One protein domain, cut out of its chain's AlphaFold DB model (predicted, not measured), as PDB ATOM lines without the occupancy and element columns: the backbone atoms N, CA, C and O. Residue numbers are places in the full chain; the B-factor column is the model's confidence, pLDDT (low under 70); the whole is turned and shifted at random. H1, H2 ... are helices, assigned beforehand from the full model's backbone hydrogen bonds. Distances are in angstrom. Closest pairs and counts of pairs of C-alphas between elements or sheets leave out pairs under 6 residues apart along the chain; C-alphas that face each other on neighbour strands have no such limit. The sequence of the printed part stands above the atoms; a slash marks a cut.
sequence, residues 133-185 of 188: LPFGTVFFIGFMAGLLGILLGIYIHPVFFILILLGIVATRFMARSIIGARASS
ATOM      1  N   LEU A 133     210.783 409.606 458.012       82.62
ATOM      2  CA  LEU A 133     211.616 410.297 457.025       82.62
ATOM      3  C   LEU A 133     211.015 411.622 456.534       82.62
ATOM      4  O   LEU A 133     211.748 412.606 456.530       82.62
ATOM      5  N   PRO A 134     209.711 411.730 456.197       82.75
ATOM      6  CA  PRO A 134     209.154 413.005 455.744       82.75
ATOM      7  C   PRO A 134     209.283 414.119 456.790       82.75
ATOM      8  O   PRO A 134     209.578 415.259 456.443       82.75
ATOM      9  N   PHE A 135     209.114 413.792 458.076       85.75
ATOM     10  CA  PHE A 135     209.277 414.759 459.162       85.75
ATOM     11  C   PHE A 135     210.737 415.180 459.317       85.75
ATOM     12  O   PHE A 135     211.013 416.368 459.462       85.75
ATOM     13  N   GLY A 136     211.664 414.221 459.226       87.94
ATOM     14  CA  GLY A 136     213.100 414.498 459.233       87.94
ATOM     15  C   GLY A 136     213.518 415.412 458.081       87.94
ATOM     16  O   GLY A 136     214.230 416.387 458.303       87.94
ATOM     17  N   THR A 137     213.012 415.163 456.871       91.88
ATOM     18  CA  THR A 137     213.287 415.992 455.690       91.88
ATOM     19  C   THR A 137     212.765 417.415 455.862       91.88
ATOM     20  O   THR A 137     213.509 418.368 455.637       91.88
ATOM     21  N   VAL A 138     211.510 417.585 456.295       92.69
ATOM     22  CA  VAL A 138     210.929 418.920 456.524       92.69
ATOM     23  C   VAL A 138     211.700 419.671 457.610       92.69
ATOM     24  O   VAL A 138     212.019 420.845 457.426       92.69
ATOM     25  N   PHE A 139     212.046 418.994 458.709       94.25
ATOM     26  CA  PHE A 139     212.870 419.570 459.769       94.25
ATOM     27  C   PHE A 139     214.231 420.025 459.237       94.25
ATOM     28  O   PHE A 139     214.623 421.164 459.471       94.25
ATOM     29  N   PHE A 140     214.927 419.171 458.487       95.56
ATOM     30  CA  PHE A 140     216.248 419.481 457.951       95.56
ATOM     31  C   PHE A 140     216.212 420.665 456.975       95.56
ATOM     32  O   PHE A 140     217.025 421.580 457.095       95.56
ATOM     33  N   ILE A 141     215.239 420.694 456.057       96.50
ATOM     34  CA  ILE A 141     215.054 421.809 455.117       96.50
ATOM     35  C   ILE A 141     214.772 423.109 455.877       96.50
ATOM     36  O   ILE A 141     215.416 424.124 455.613       96.50
ATOM     37  N   GLY A 142     213.844 423.082 456.838       95.50
ATOM     38  CA  GLY A 142     213.514 424.252 457.652       95.50
ATOM     39  C   GLY A 142     214.702 424.742 458.481       95.50
ATOM     40  O   GLY A 142     214.962 425.941 458.538       95.50
ATOM     41  N   PHE A 143     215.463 423.817 459.068       96.62
ATOM     42  CA  PHE A 143     216.669 424.124 459.828       96.62
ATOM     43  C   PHE A 143     217.736 424.782 458.946       96.62
ATOM     44  O   PHE A 143     218.239 425.844 459.303       96.62
ATOM     45  N   MET A 144     218.026 424.223 457.767       97.75
ATOM     46  CA  MET A 144     218.975 424.805 456.810       97.75
ATOM     47  C   MET A 144     218.532 426.181 456.316       97.75
ATOM     48  O   MET A 144     219.341 427.106 456.309       97.75
ATOM     49  N   ALA A 145     217.255 426.347 455.964       95.62
ATOM     50  CA  ALA A 145     216.708 427.637 455.548       95.62
ATOM     51  C   ALA A 145     216.824 428.690 456.662       95.62
ATOM     52  O   ALA A 145     217.234 429.821 456.403       95.62
ATOM     53  N   GLY A 146     216.525 428.311 457.908       93.12
ATOM     54  CA  GLY A 146     216.698 429.176 459.073       93.12
ATOM     55  C   GLY A 146     218.159 429.567 459.297       93.12
ATOM     56  O   GLY A 146     218.453 430.739 459.516       93.12
ATOM     57  N   LEU A 147     219.082 428.611 459.178       95.19
ATOM     58  CA  LEU A 147     220.520 428.839 459.337       95.19
ATOM     59  C   LEU A 147     221.056 429.795 458.259       95.19
ATOM     60  O   LEU A 147     221.782 430.736 458.574       95.19
ATOM     61  N   LEU A 148     220.615 429.627 457.010       93.94
ATOM     62  CA  LEU A 148     220.919 430.539 455.902       93.94
ATOM     63  C   LEU A 148     220.346 431.941 456.139       93.94
ATOM     64  O   LEU A 148     221.039 432.931 455.916       93.94
ATOM     65  N   GLY A 149     219.108 432.033 456.632       88.50
ATOM     66  CA  GLY A 149     218.481 433.302 456.999       88.50
ATOM     67  C   GLY A 149     219.240 434.034 458.108       88.50
ATOM     68  O   GLY A 149     219.446 435.244 458.013       88.50
ATOM     69  N   ILE A 150     219.718 433.304 459.123       87.62
ATOM     70  CA  ILE A 150     220.564 433.852 460.192       87.62
ATOM     71  C   ILE A 150     221.874 434.401 459.611       87.62
ATOM     72  O   ILE A 150     222.224 435.552 459.867       87.62
ATOM     73  N   LEU A 151     222.575 433.612 458.792       89.06
ATOM     74  CA  LEU A 151     223.839 434.026 458.174       89.06
ATOM     75  C   LEU A 151     223.670 435.264 457.280       89.06
ATOM     76  O   LEU A 151     224.438 436.218 457.399       89.06
ATOM     77  N   LEU A 152     222.639 435.286 456.429       86.06
ATOM     78  CA  LEU A 152     222.336 436.428 455.562       86.06
ATOM     79  C   LEU A 152     221.975 437.681 456.361       86.06
ATOM     80  O   LEU A 152     222.437 438.769 456.027       86.06
ATOM     81  N   GLY A 153     221.183 437.560 457.427       85.31
ATOM     82  CA  GLY A 153     220.840 438.726 458.239       85.31
ATOM     83  C   GLY A 153     222.036 439.283 459.017       85.31
ATOM     84  O   GLY A 153     222.116 440.499 459.193       85.31
ATOM     85  N   ILE A 154     222.991 438.435 459.433       86.31
ATOM     86  CA  ILE A 154     224.253 438.896 460.038       86.31
ATOM     87  C   ILE A 154     225.065 439.666 458.994       86.31
ATOM     88  O   ILE A 154     225.596 440.728 459.307       86.31
ATOM     89  N   TYR A 155     225.123 439.155 457.761       87.00
ATOM     90  CA  TYR A 155     225.832 439.794 456.654       87.00
ATOM     91  C   TYR A 155     225.228 441.150 456.252       87.00
ATOM     92  O   TYR A 155     225.973 442.080 455.961       87.00
ATOM     93  N   ILE A 156     223.894 441.281 456.247       85.94
ATOM     94  CA  ILE A 156     223.210 442.538 455.902       85.94
ATOM     95  C   ILE A 156     223.358 443.561 457.035       85.94
ATOM     96  O   ILE A 156     223.984 444.598 456.838       85.94
ATOM     97  N   HIS A 157     222.749 443.301 458.199       82.44
ATOM     98  CA  HIS A 157     222.947 444.086 459.419       82.44
ATOM     99  C   HIS A 157     222.218 443.419 460.606       82.44
ATOM    100  O   HIS A 157     221.000 443.219 460.541       82.44
ATOM    101  N   PRO A 158     222.881 443.175 461.750       81.69
ATOM    102  CA  PRO A 158     222.281 442.456 462.879       81.69
ATOM    103  C   PRO A 158     221.065 443.160 463.521       81.69
ATOM    104  O   PRO A 158     220.253 442.511 464.182       81.69
ATOM    105  N   VAL A 159     220.883 444.468 463.287       82.44
ATOM    106  CA  VAL A 159     219.708 445.249 463.750       82.44
ATOM    107  C   VAL A 159     218.379 444.656 463.284       82.44
ATOM    108  O   VAL A 159     217.398 444.729 464.023       82.44
ATOM    109  N   PHE A 160     218.320 444.029 462.106       79.69
ATOM    110  CA  PHE A 160     217.064 443.471 461.606       79.69
ATOM    111  C   PHE A 160     216.536 442.321 462.477       79.69
ATOM    112  O   PHE A 160     215.327 442.221 462.672       79.69
ATOM    113  N   PHE A 161     217.406 441.515 463.098       82.56
ATOM    114  CA  PHE A 161     216.964 440.484 464.046       82.56
ATOM    115  C   PHE A 161     216.376 441.079 465.325       82.56
ATOM    116  O   PHE A 161     215.383 440.569 465.845       82.56
ATOM    117  N   ILE A 162     216.951 442.185 465.808       83.44
ATOM    118  CA  ILE A 162     216.449 442.909 466.984       83.44
ATOM    119  C   ILE A 162     215.057 443.482 466.689       83.44
ATOM    120  O   ILE A 162     214.156 443.356 467.517       83.44
ATOM    121  N   LEU A 163     214.849 444.045 465.494       83.56
ATOM    122  CA  LEU A 163     213.547 444.566 465.067       83.56
ATOM    123  C   LEU A 163     212.490 443.461 464.919       83.56
ATOM    124  O   LEU A 163     211.352 443.659 465.340       83.56
ATOM    125  N   ILE A 164     212.857 442.288 464.388       85.94
ATOM    126  CA  ILE A 164     211.952 441.129 464.304       85.94
ATOM    127  C   ILE A 164     211.529 440.670 465.708       85.94
ATOM    128  O   ILE A 164     210.338 440.475 465.959       85.94
ATOM    129  N   LEU A 165     212.476 440.542 466.646       87.00
ATOM    130  CA  LEU A 165     212.179 440.168 468.034       87.00
ATOM    131  C   LEU A 165     211.290 441.206 468.735       87.00
ATOM    132  O   LEU A 165     210.305 440.832 469.373       87.00
ATOM    133  N   LEU A 166     211.591 442.500 468.577       88.69
ATOM    134  CA  LEU A 166     210.764 443.591 469.102       88.69
ATOM    135  C   LEU A 166     209.350 443.564 468.516       88.69
ATOM    136  O   LEU A 166     208.389 443.738 469.260       88.69
ATOM    137  N   GLY A 167     209.215 443.283 467.217       89.06
ATOM    138  CA  GLY A 167     207.926 443.114 466.550       89.06
ATOM    139  C   GLY A 167     207.092 442.000 467.181       89.06
ATOM    140  O   GLY A 167     205.956 442.243 467.578       89.06
ATOM    141  N   ILE A 168     207.666 440.806 467.371       91.38
ATOM    142  CA  ILE A 168     206.977 439.665 468.005       91.38
ATOM    143  C   ILE A 168     206.527 440.011 469.435       91.38
ATOM    144  O   ILE A 168     205.394 439.707 469.823       91.38
ATOM    145  N   VAL A 169     207.388 440.663 470.224       90.94
ATOM    146  CA  VAL A 169     207.062 441.094 471.594       90.94
ATOM    147  C   VAL A 169     205.941 442.137 471.590       90.94
ATOM    148  O   VAL A 169     204.981 441.996 472.352       90.94
ATOM    149  N   ALA A 170     206.015 443.137 470.710       89.06
ATOM    150  CA  ALA A 170     205.003 444.180 470.571       89.06
ATOM    151  C   ALA A 170     203.642 443.601 470.153       89.06
ATOM    152  O   ALA A 170     202.625 443.920 470.769       89.06
ATOM    153  N   THR A 171     203.612 442.682 469.181       89.00
ATOM    154  CA  THR A 171     202.382 441.991 468.770       89.00
ATOM    155  C   THR A 171     201.799 441.164 469.913       89.00
ATOM    156  O   THR A 171     200.593 441.206 470.146       89.00
ATOM    157  N   ARG A 172     202.633 440.449 470.682       87.94
ATOM    158  CA  ARG A 172     202.163 439.670 471.838       87.94
ATOM    159  C   ARG A 172     201.594 440.565 472.942       87.94
ATOM    160  O   ARG A 172     200.604 440.197 473.577       87.94
ATOM    161  N   PHE A 173     202.202 441.726 473.171       88.81
ATOM    162  CA  PHE A 173     201.722 442.716 474.132       88.81
ATOM    163  C   PHE A 173     200.378 443.319 473.697       88.81
ATOM    164  O   PHE A 173     199.436 443.323 474.489       88.81
ATOM    165  N   MET A 174     200.245 443.720 472.427       87.19
ATOM    166  CA  MET A 174     198.975 444.191 471.858       87.19
ATOM    167  C   MET A 174     197.878 443.124 471.899       87.19
ATOM    168  O   MET A 174     196.746 443.415 472.271       87.19
ATOM    169  N   ALA A 175     198.191 441.869 471.568       85.44
ATOM    170  CA  ALA A 175     197.209 440.790 471.638       85.44
ATOM    171  C   ALA A 175     196.670 440.618 473.068       85.44
ATOM    172  O   ALA A 175     195.465 440.478 473.267       85.44
ATOM    173  N   ARG A 176     197.545 440.694 474.079       83.44
ATOM    174  CA  ARG A 176     197.144 440.639 475.491       83.44
ATOM    175  C   ARG A 176     196.311 441.841 475.925       83.44
ATOM    176  O   ARG A 176     195.337 441.639 476.644       83.44
ATOM    177  N   SER A 177     196.658 443.055 475.501       84.19
ATOM    178  CA  SER A 177     195.893 444.251 475.871       84.19
ATOM    179  C   SER A 177     194.497 444.254 475.245       84.19
ATOM    180  O   SER A 177     193.530 444.580 475.926       84.19
ATOM    181  N   ILE A 178     194.364 443.807 473.993       81.81
ATOM    182  CA  ILE A 178     193.073 443.709 473.296       81.81
ATOM    183  C   ILE A 178     192.185 442.618 473.915       81.81
ATOM    184  O   ILE A 178     190.992 442.836 474.122       81.81
ATOM    185  N   ILE A 179     192.750 441.448 474.235       77.50
ATOM    186  CA  ILE A 179     192.003 440.352 474.875       77.50
ATOM    187  C   ILE A 179     191.599 440.732 476.308       77.50
ATOM    188  O   ILE A 179     190.455 440.505 476.696       77.50
ATOM    189  N   GLY A 180     192.497 441.362 477.073       70.88
ATOM    190  CA  GLY A 180     192.211 441.843 478.428       70.88
ATOM    191  C   GLY A 180     191.135 442.933 478.467       70.88
ATOM    192  O   GLY A 180     190.234 442.861 479.294       70.88
ATOM    193  N   ALA A 181     191.165 443.883 477.526       63.22
ATOM    194  CA  ALA A 181     190.153 444.937 477.416       63.22
ATOM    195  C   ALA A 181     188.760 444.407 477.029       63.22
ATOM    196  O   ALA A 181     187.745 444.984 477.419       63.22
ATOM    197  N   ARG A 182     188.686 443.293 476.282       59.41
ATOM    198  CA  ARG A 182     187.412 442.620 475.975       59.41
ATOM    199  C   ARG A 182     186.834 441.866 477.174       59.41
ATOM    200  O   ARG A 182     185.618 441.839 477.304       59.41
ATOM    201  N   ALA A 183     187.664 441.290 478.044       58.78
ATOM    202  CA  ALA A 183     187.187 440.577 479.231       58.78
ATOM    203  C   ALA A 183     186.530 441.521 480.262       58.78
ATOM    204  O   ALA A 183     185.475 441.202 480.793       58.78
ATOM    205  N   SER A 184     187.075 442.726 480.461       57.03
ATOM    206  CA  SER A 184     186.515 443.736 481.378       57.03
ATOM    207  C   SER A 184     185.234 444.422 480.881       57.03
ATOM    208  O   SER A 184     184.592 445.133 481.642       57.03
ATOM    209  N   SER A 185     184.870 444.247 479.607       55.84
ATOM    210  CA  SER A 185     183.652 444.816 479.004       55.84
ATOM    211  C   SER A 185     182.432 443.893 479.109       55.84
ATOM    212  O   SER A 185     181.339 444.314 478.743       55.84
TER     213      SER A 185
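This is residues 133 to 185 of the 188 residues of an uncharacterized protein of Methanomicrobiales archaeon (UniProt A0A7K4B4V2). Two long helices, H2 and H1, meet near their ends in an open V, with a tight link at the corner and the far parts of both arms standing free. The V is flat, spanning 48 by 34 by 6 A, and extended, with a radius of gyration of the C-alphas of 17.2 A. The printed part has 53 residues, with two named helices, H1 then H2, and no named strand; the class is all helix.

H2, the longest helix, holds residues 159 to 183 and measures 36.3 A, from C-alpha 159 at (219.708, 445.249, 463.750) to C-alpha 183 at (187.187, 440.577, 479.231). H1 holds residues 133 to 156 and measures 34.3 A, beginning with C-alpha 133 at (211.616, 410.297, 457.025).

H2 and H1 are close but not clearly touching; their closest C-alphas, of Phe 160 and Gly 153, are 6.9 A apart. They run opposite ways at a steep tilt of 66 degrees. In H1 and H2 every O i to N i+4 pair is within hydrogen-bond range.

The C-alphas farthest apart, of Leu 133 and Ser 185, are separated by 49.6 A. The printed part has no cut. Residues 181 to 185 have pLDDT under 70.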